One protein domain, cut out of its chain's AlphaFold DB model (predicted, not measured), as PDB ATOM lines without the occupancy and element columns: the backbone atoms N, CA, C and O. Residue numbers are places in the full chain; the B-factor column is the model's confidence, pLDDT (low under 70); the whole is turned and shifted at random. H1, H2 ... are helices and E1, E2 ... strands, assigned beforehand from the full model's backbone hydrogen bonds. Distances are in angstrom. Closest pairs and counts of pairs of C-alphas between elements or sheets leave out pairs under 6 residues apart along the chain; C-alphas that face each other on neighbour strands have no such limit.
ATOM      1  N   ASP A  15     -18.940 -42.835  92.127       85.06
ATOM      2  CA  ASP A  15     -19.818 -43.282  91.042       85.06
ATOM      3  C   ASP A  15     -19.566 -44.739  90.622       85.06
ATOM      4  O   ASP A  15     -20.493 -45.412  90.177       85.06
ATOM      5  N   GLU A  16     -18.350 -45.260  90.804       83.25
ATOM      6  CA  GLU A  16     -18.019 -46.654  90.485       83.25
ATOM      7  C   GLU A  16     -18.648 -47.619  91.498       83.25
ATOM      8  O   GLU A  16     -19.101 -48.699  91.111       83.25
ATOM      9  N   LEU A  17     -18.806 -47.197  92.761       81.81
ATOM     10  CA  LEU A  17     -19.493 -47.983  93.798       81.81
ATOM     11  C   LEU A  17     -20.951 -48.289  93.434       81.81
ATOM     12  O   LEU A  17     -21.497 -49.315  93.843       81.81
ATOM     13  N   LYS A  18     -21.573 -47.441  92.604       80.94
ATOM     14  CA  LYS A  18     -22.962 -47.622  92.166       80.94
ATOM     15  C   LYS A  18     -23.162 -48.874  91.326       80.94
ATOM     16  O   LYS A  18     -24.249 -49.445  91.328       80.94
ATOM     17  N   THR A  19     -22.107 -49.318  90.643       83.38
ATOM     18  CA  THR A  19     -22.119 -50.550  89.845       83.38
ATOM     19  C   THR A  19     -22.118 -51.818  90.708       83.38
ATOM     20  O   THR A  19     -22.289 -52.921  90.186       83.38
ATOM     21  N   GLY A  20     -22.012 -51.659  92.031       83.00
ATOM     22  CA  GLY A  20     -21.963 -52.736  93.004       83.00
ATOM     23  C   GLY A  20     -20.534 -53.150  93.335       83.00
ATOM     24  O   GLY A  20     -19.557 -52.582  92.857       83.00
ATOM     25  N   GLY A  21     -20.410 -54.146  94.204       87.25
ATOM     26  CA  GLY A  21     -19.113 -54.644  94.651       87.25
ATOM     27  C   GLY A  21     -19.175 -55.195  96.065       87.25
ATOM     28  O   GLY A  21     -20.085 -54.878  96.835       87.25
ATOM     29  N   LYS A  22     -18.206 -56.045  96.395       90.00
ATOM     30  CA  LYS A  22     -17.996 -56.537  97.755       90.00
ATOM     31  C   LYS A  22     -16.641 -56.055  98.231       90.00
ATOM     32  O   LYS A  22     -15.641 -56.308  97.564       90.00
ATOM     33  N   PHE A  23     -16.643 -55.377  99.366       89.56
ATOM     34  CA  PHE A  23     -15.453 -54.835  99.997       89.56
ATOM     35  C   PHE A  23     -15.294 -55.457 101.378       89.56
ATOM     36  O   PHE A  23     -16.275 -55.662 102.090       89.56
ATOM     37  N   ASP A  24     -14.063 -55.730 101.790       90.56
ATOM     38  CA  ASP A  24     -13.823 -56.154 103.169       90.56
ATOM     39  C   ASP A  24     -14.058 -54.970 104.120       90.56
ATOM     40  O   ASP A  24     -14.744 -55.093 105.134       90.56
ATOM     41  N   VAL A  25     -13.554 -53.789 103.741       89.81
ATOM     42  CA  VAL A  25     -13.661 -52.546 104.511       89.81
ATOM     43  C   VAL A  25     -13.994 -51.374 103.592       89.81
ATOM     44  O   VAL A  25     -13.358 -51.202 102.553       89.81
ATOM     45  N   ILE A  26     -14.936 -50.522 104.003       90.88
ATOM     46  CA  ILE A  26     -15.164 -49.202 103.395       90.88
ATOM     47  C   ILE A  26     -14.980 -48.119 104.456       90.88
ATOM     48  O   ILE A  26     -15.557 -48.198 105.538       90.88
ATOM     49  N   ILE A  27     -14.206 -47.085 104.124       91.19
ATOM     50  CA  ILE A  27     -13.944 -45.930 104.991       91.19
ATOM     51  C   ILE A  27     -14.548 -44.678 104.346       91.19
ATOM     52  O   ILE A  27     -14.075 -44.220 103.307       91.19
ATOM     53  N   ASN A  28     -15.571 -44.093 104.967       91.12
ATOM     54  CA  ASN A  28     -16.064 -42.769 104.608       91.12
ATOM     55  C   ASN A  28     -15.168 -41.691 105.232       91.12
ATOM     56  O   ASN A  28     -15.275 -41.386 106.417       91.12
ATOM     57  N   ALA A  29     -14.299 -41.105 104.411       90.06
ATOM     58  CA  ALA A  29     -13.442 -39.975 104.774       90.06
ATOM     59  C   ALA A  29     -13.965 -38.624 104.239       90.06
ATOM     60  O   ALA A  29     -13.238 -37.631 104.219       90.06
ATOM     61  N   THR A  30     -15.206 -38.580 103.745       88.06
ATOM     62  CA  THR A  30     -15.806 -37.355 103.197       88.06
ATOM     63  C   THR A  30     -16.446 -36.503 104.293       88.06
ATOM     64  O   THR A  30     -16.748 -36.978 105.386       88.06
ATOM     65  N   SER A  31     -16.749 -35.240 103.987       84.25
ATOM     66  CA  SER A  31     -17.519 -34.363 104.880       84.25
ATOM     67  C   SER A  31     -19.041 -34.560 104.790       84.25
ATOM     68  O   SER A  31     -19.781 -33.769 105.377       84.25
ATOM     69  N   ALA A  32     -19.528 -35.568 104.051       82.69
ATOM     70  CA  ALA A  32     -20.954 -35.757 103.764       82.69
ATOM     71  C   ALA A  32     -21.799 -35.918 105.040       82.69
ATOM     72  O   ALA A  32     -22.868 -35.325 105.172       82.69
ATOM     73  N   THR A  33     -21.272 -36.637 106.033       78.38
ATOM     74  CA  THR A  33     -21.934 -36.846 107.329       78.38
ATOM     75  C   THR A  33     -22.107 -35.534 108.109       78.38
ATOM     76  O   THR A  33     -23.127 -35.335 108.768       78.38
ATOM     77  N   THR A  34     -21.171 -34.585 107.992       78.38
ATOM     78  CA  THR A  34     -21.265 -33.262 108.639       78.38
ATOM     79  C   THR A  34     -22.335 -32.383 108.001       78.38
ATOM     80  O   THR A  34     -23.017 -31.636 108.702       78.38
ATOM     81  N   THR A  35     -22.484 -32.464 106.677       80.31
ATOM     82  CA  THR A  35     -23.450 -31.665 105.911       80.31
ATOM     83  C   THR A  35     -24.828 -32.321 105.817       80.31
ATOM     84  O   THR A  35     -25.753 -31.715 105.283       80.31
ATOM     85  N   GLY A  36     -24.981 -33.548 106.331       77.62
ATOM     86  CA  GLY A  36     -26.194 -34.349 106.166       77.62
ATOM     87  C   GLY A  36     -26.416 -34.813 104.723       77.62
ATOM     88  O   GLY A  36     -27.517 -35.235 104.377       77.62
ATOM     89  N   GLN A  37     -25.390 -34.722 103.873       82.00
ATOM     90  CA  GLN A  37     -25.443 -35.217 102.508       82.00
ATOM     91  C   GLN A  37     -25.471 -36.745 102.527       82.00
ATOM     92  O   GLN A  37     -24.625 -37.400 103.135       82.00
ATOM     93  N   ILE A  38     -26.440 -37.317 101.821       83.75
ATOM     94  CA  ILE A  38     -26.531 -38.761 101.629       83.75
ATOM     95  C   ILE A  38     -25.629 -39.134 100.452       83.75
ATOM     96  O   ILE A  38     -25.758 -38.576  99.362       83.75
ATOM     97  N   LEU A  39     -24.701 -40.062 100.685       86.44
ATOM     98  CA  LEU A  39     -23.889 -40.656  99.630       86.44
ATOM     99  C   LEU A  39     -24.730 -41.700  98.889       86.44
ATOM    100  O   LEU A  39     -25.310 -42.588  99.512       86.44
ATOM    101  N   ASP A  40     -24.789 -41.593  97.565       88.50
ATOM    102  CA  ASP A  40     -25.348 -42.646  96.723       88.50
ATOM    103  C   ASP A  40     -24.304 -43.757  96.564       88.50
ATOM    104  O   ASP A  40     -23.401 -43.672  95.734       88.50
ATOM    105  N   LEU A  41     -24.409 -44.761  97.433       86.94
ATOM    106  CA  LEU A  41     -23.504 -45.911  97.509       86.94
ATOM    107  C   LEU A  41     -23.930 -47.051  96.562       86.94
ATOM    108  O   LEU A  41     -23.243 -48.068  96.473       86.94
ATOM    109  N   GLY A  42     -25.063 -46.896  95.862       85.25
ATOM    110  CA  GLY A  42     -25.691 -47.925  95.034       85.25
ATOM    111  C   GLY A  42     -25.767 -49.302  95.697       85.25
ATOM    112  O   GLY A  42     -26.224 -49.429  96.831       85.25
ATOM    113  N   GLY A  43     -25.374 -50.345  94.957       86.00
ATOM    114  CA  GLY A  43     -25.481 -51.746  95.382       86.00
ATOM    115  C   GLY A  43     -24.211 -52.345  95.991       86.00
ATOM    116  O   GLY A  43     -24.077 -53.570  96.001       86.00
ATOM    117  N   CYS A  44     -23.239 -51.529  96.410       91.44
ATOM    118  CA  CYS A  44     -22.037 -52.060  97.049       91.44
ATOM    119  C   CYS A  44     -22.328 -52.546  98.477       91.44
ATOM    120  O   CYS A  44     -23.217 -52.045  99.161       91.44
ATOM    121  N   SER A  45     -21.558 -53.538  98.922       92.81
ATOM    122  CA  SER A  45     -21.654 -54.128 100.259       92.81
ATOM    123  C   SER A  45     -20.276 -54.223 100.899       92.81
ATOM    124  O   SER A  45     -19.265 -54.334 100.195       92.81
ATOM    125  N   ALA A  46     -20.242 -54.188 102.228       93.25
ATOM    126  CA  ALA A  46     -19.017 -54.270 103.007       93.25
ATOM    127  C   ALA A  46     -19.160 -55.253 104.171       93.25
ATOM    128  O   ALA A  46     -20.251 -55.380 104.726       93.25
ATOM    129  N   SER A  47     -18.068 -55.908 104.566       95.31
ATOM    130  CA  SER A  47     -18.019 -56.636 105.843       95.31
ATOM    131  C   SER A  47     -17.867 -55.682 107.029       95.31
ATOM    132  O   SER A  47     -18.490 -55.900 108.064       95.31
ATOM    133  N   PHE A  48     -17.108 -54.597 106.856       94.75
ATOM    134  CA  PHE A  48     -16.922 -53.553 107.861       94.75
ATOM    135  C   PHE A  48     -17.033 -52.153 107.243       94.75
ATOM    136  O   PHE A  48     -16.417 -51.865 106.213       94.75
ATOM    137  N   ALA A  49     -17.790 -51.256 107.874       94.56
ATOM    138  CA  ALA A  49     -17.922 -49.866 107.449       94.56
ATOM    139  C   ALA A  49     -17.467 -48.897 108.548       94.56
ATOM    140  O   ALA A  49     -17.916 -48.957 109.691       94.56
ATOM    141  N   TYR A  50     -16.595 -47.964 108.175       94.12
ATOM    142  CA  TYR A  50     -16.021 -46.965 109.067       94.12
ATOM    143  C   TYR A  50     -16.361 -45.559 108.584       94.12
ATOM    144  O   TYR A  50     -16.191 -45.263 107.403       94.12
ATOM    145  N   ASP A  51     -16.805 -44.672 109.465       93.69
ATOM    146  CA  ASP A  51     -16.996 -43.253 109.146       93.69
ATOM    147  C   ASP A  51     -16.019 -42.430 109.978       93.69
ATOM    148  O   ASP A  51     -15.950 -42.608 111.188       93.69
ATOM    149  N   MET A  52     -15.250 -41.541 109.346       92.94
ATOM    150  CA  MET A  52     -14.314 -40.676 110.067       92.94
ATOM    151  C   MET A  52     -15.016 -39.646 110.960       92.94
ATOM    152  O   MET A  52     -14.391 -39.082 111.860       92.94
ATOM    153  N   MET A  53     -16.305 -39.386 110.729       91.81
ATOM    154  CA  MET A  53     -17.107 -38.548 111.612       91.81
ATOM    155  C   MET A  53     -17.504 -39.296 112.887       91.81
ATOM    156  O   MET A  53     -17.688 -40.508 112.887       91.81
ATOM    157  N   TYR A  54     -17.664 -38.555 113.983       89.94
ATOM    158  CA  TYR A  54     -18.002 -39.094 115.302       89.94
ATOM    159  C   TYR A  54     -19.118 -38.289 115.977       89.94
ATOM    160  O   TYR A  54     -19.374 -37.129 115.638       89.94
ATOM    161  N   GLY A  55     -19.787 -38.902 116.957       84.00
ATOM    162  CA  GLY A  55     -20.743 -38.222 117.844       84.00
ATOM    163  C   GLY A  55     -22.122 -37.917 117.242       84.00
ATOM    164  O   GLY A  55     -22.994 -37.406 117.945       84.00
ATOM    165  N   LYS A  56     -22.357 -38.243 115.965       81.56
ATOM    166  CA  LYS A  56     -23.683 -38.202 115.331       81.56
ATOM    167  C   LYS A  56     -23.927 -39.475 114.518       81.56
ATOM    168  O   LYS A  56     -23.015 -39.913 113.820       81.56
ATOM    169  N   PRO A  57     -25.150 -40.037 114.543       81.56
ATOM    170  CA  PRO A  57     -25.511 -41.138 113.660       81.56
ATOM    171  C   PRO A  57     -25.307 -40.757 112.192       81.56
ATOM    172  O   PRO A  57     -25.816 -39.736 111.732       81.56
ATOM    173  N   SER A  58     -24.574 -41.593 111.461       89.81
ATOM    174  CA  SER A  58     -24.305 -41.401 110.039       89.81
ATOM    175  C   SER A  58     -25.271 -42.218 109.181       89.81
ATOM    176  O   SER A  58     -25.512 -43.403 109.446       89.81
ATOM    177  N   ALA A  59     -25.804 -41.603 108.120       91.25
ATOM    178  CA  ALA A  59     -26.585 -42.312 107.106       91.25
ATOM    179  C   ALA A  59     -25.738 -43.394 106.411       91.25
ATOM    180  O   ALA A  59     -26.252 -44.472 106.122       91.25
ATOM    181  N   PHE A  60     -24.435 -43.144 106.233       93.19
ATOM    182  CA  PHE A  60     -23.476 -44.102 105.682       93.19
ATOM    183  C   PHE A  60     -23.353 -45.352 106.571       93.19
ATOM    184  O   PHE A  60     -23.538 -46.470 106.095       93.19
ATOM    185  N   LEU A  61     -23.137 -45.180 107.880       94.12
ATOM    186  CA  LEU A  61     -23.044 -46.321 108.803       94.12
ATOM    187  C   LEU A  61     -24.374 -47.071 108.915       94.12
ATOM    188  O   LEU A  61     -24.402 -48.298 108.956       94.12
ATOM    189  N   THR A  62     -25.491 -46.340 108.924       92.94
ATOM    190  CA  THR A  62     -26.828 -46.946 108.965       92.94
ATOM    191  C   THR A  62     -27.082 -47.818 107.734       92.94
ATOM    192  O   THR A  62     -27.597 -48.926 107.873       92.94
ATOM    193  N   HIS A  63     -26.674 -47.351 106.552       92.38
ATOM    194  CA  HIS A  63     -26.808 -48.078 105.291       92.38
ATOM    195  C   HIS A  63     -26.080 -49.431 105.319       92.38
ATOM    196  O   HIS A  63     -26.675 -50.446 104.965       92.38
ATOM    197  N   PHE A  64     -24.830 -49.479 105.789       94.56
ATOM    198  CA  PHE A  64     -24.071 -50.736 105.861       94.56
ATOM    199  C   PHE A  64     -24.511 -51.643 107.012       94.56
ATOM    200  O   PHE A  64     -24.593 -52.858 106.837       94.56
ATOM    201  N   LYS A  65     -24.907 -51.073 108.156       95.25
ATOM    202  CA  LYS A  65     -25.475 -51.854 109.264       95.25
ATOM    203  C   LYS A  65     -26.732 -52.617 108.840       95.25
ATOM    204  O   LYS A  65     -26.915 -53.766 109.228       95.25
ATOM    205  N   GLN A  66     -27.592 -52.002 108.025       94.50
ATOM    206  CA  GLN A  66     -28.794 -52.654 107.485       94.50
ATOM    207  C   GLN A  66     -28.475 -53.824 106.543       94.50
ATOM    208  O   GLN A  66     -29.301 -54.719 106.388       94.50
ATOM    209  N   GLN A  67     -27.280 -53.844 105.953       94.00
ATOM    210  CA  GLN A  67     -26.783 -54.943 105.123       94.00
ATOM    211  C   GLN A  67     -26.057 -56.030 105.933       94.00
ATOM    212  O   GLN A  67     -25.613 -57.020 105.357       94.00
ATOM    213  N   GLY A  68     -25.952 -55.870 107.258       95.31
ATOM    214  CA  GLY A  68     -25.279 -56.815 108.149       95.31
ATOM    215  C   GLY A  68     -23.778 -56.580 108.315       95.31
ATOM    216  O   GLY A  68     -23.100 -57.465 108.826       95.31
ATOM    217  N   ALA A  69     -23.260 -55.422 107.895       96.25
ATOM    218  CA  ALA A  69     -21.872 -55.055 108.145       96.25
ATOM    219  C   ALA A  69     -21.651 -54.685 109.617       96.25
ATOM    220  O   ALA A  69     -22.510 -54.057 110.250       96.25
ATOM    221  N   ASP A  70     -20.457 -54.981 110.117       96.62
ATOM    222  CA  ASP A  70     -19.945 -54.362 111.333       96.62
ATOM    223  C   ASP A  70     -19.657 -52.877 111.072       96.62
ATOM    224  O   ASP A  70     -19.278 -52.484 109.965       96.62
ATOM    225  N   ILE A  71     -19.869 -52.027 112.081       95.25
ATOM    226  CA  ILE A  71     -19.730 -50.575 111.931       95.25
ATOM    227  C   ILE A  71     -18.940 -49.939 113.073       95.25
ATOM    228  O   ILE A  71     -19.066 -50.354 114.223       95.25
ATOM    229  N   SER A  72     -18.191 -48.880 112.768       94.56
ATOM    230  CA  SER A  72     -17.548 -48.018 113.768       94.56
ATOM    231  C   SER A  72     -17.485 -46.573 113.279       94.56
ATOM    232  O   SER A  72     -17.378 -46.311 112.081       94.56
ATOM    233  N   ASP A  73     -17.543 -45.627 114.214       93.94
ATOM    234  CA  ASP A  73     -17.379 -44.203 113.929       93.94
ATOM    235  C   ASP A  73     -15.941 -43.720 114.204       93.94
ATOM    236  O   ASP A  73     -15.049 -44.489 114.595       93.94
ATOM    237  N   GLY A  74     -15.727 -42.421 113.992       93.38
ATOM    238  CA  GLY A  74     -14.438 -41.749 114.096       93.38
ATOM    239  C   GLY A  74     -13.890 -41.604 115.515       93.38
ATOM    240  O   GLY A  74     -12.770 -41.117 115.677       93.38
ATOM    241  N   PHE A  75     -14.647 -41.968 116.558       92.94
ATOM    242  CA  PHE A  75     -14.284 -41.643 117.936       92.94
ATOM    243  C   PHE A  75     -12.999 -42.350 118.373       92.94
ATOM    244  O   PHE A  75     -12.093 -41.713 118.915       92.94
TER     245      PHE A  75
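Overview. This is residues 15 to 75 of the 101 residues of the protein "Shikimate 5-dehydrogenase I alpha" of Moraxella catarrhalis (UniProt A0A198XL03). Look first for a small, twisted sheet of three parallel strands, E1, E2 and E3, with helix H2 packed over one face; the two longer strands, E1 and E2, bend sharply side by side. The other face has no named helix over it, and the very short H1 lies off the sheet, in the connection from E1 to E2. The printed part has 61 residues with three named strands and two named helices, in the chain order E1, H1, E2, H2, E3; the sheet's order is E1, E2, E3, and the class is mixed, helices and strands. The whole is compact, with a radius of gyration of the C-alphas of 10.6 A and spans of 29 by 22 by 17 A.

Arrangement. Begin at the inner strand E2, residues 44 to 51, which bends by 99 degrees at residue 47. Beside it runs edge strand E1, residues 21 to 28, bending by 95 degrees at residue 24; the two are parallel at 17 degrees, with N 23 and O 45 2.9 A apart and N 50 and O 26 2.8 A apart, within hydrogen-bond range. On the other side of E2 find edge strand E3, residues 70 to 72, parallel at 26 degrees, with N 49 and O 70 at 2.8 A. E1 and E3 are apart. H2, residues 59 to 66, is on the sheet at a height over the sheet of 8.1 A. It lies over E2 and only just over E1, where 3 of its C-alphas fall, and runs slantwise to the strands, at 51 degrees to E2 on the local plane. Its closest C-alphas to E3 are those of Leu 61 and Ile 71, 6.2 A apart; to E2, those of Leu 61 and Ala 49, 6.4 A. H1, residues 32 to 35, is not on the sheet; it is close to H2 but not clearly touching, the closest C-alphas being those of Thr 33 and Ala 59, 7.2 A apart. E1, H1, E2 and E2, H2, E3 are strand-helix-strand units, two parallel neighbour strands with a helix between, each with a right-handed crossover. Every O i to N i+4 pair in H2 is within hydrogen-bond range; H1 is too short for such a pair.

Along the chain. Find C-alpha 21 at (-19.113, -54.644, 94.651), where E1 begins; it runs 15.8 A to C-alpha 28. H1 follows at residues 32 to 35, and E2, residues 44 to 51, also measures 15.8 A. H2 starts at C-alpha 59, (-26.585, -42.312, 107.106), and covers 10.6 A. E3 ends at C-alpha 72, (-17.548, -48.018, 113.768).

Size, cuts and confidence. The two C-alphas farthest apart are those of Thr 19 and Gly 55, at 30.6 A. The printed part has no cut, and no link is long. The mean pLDDT of the printed part is 89.2, and no printed residue is under 70.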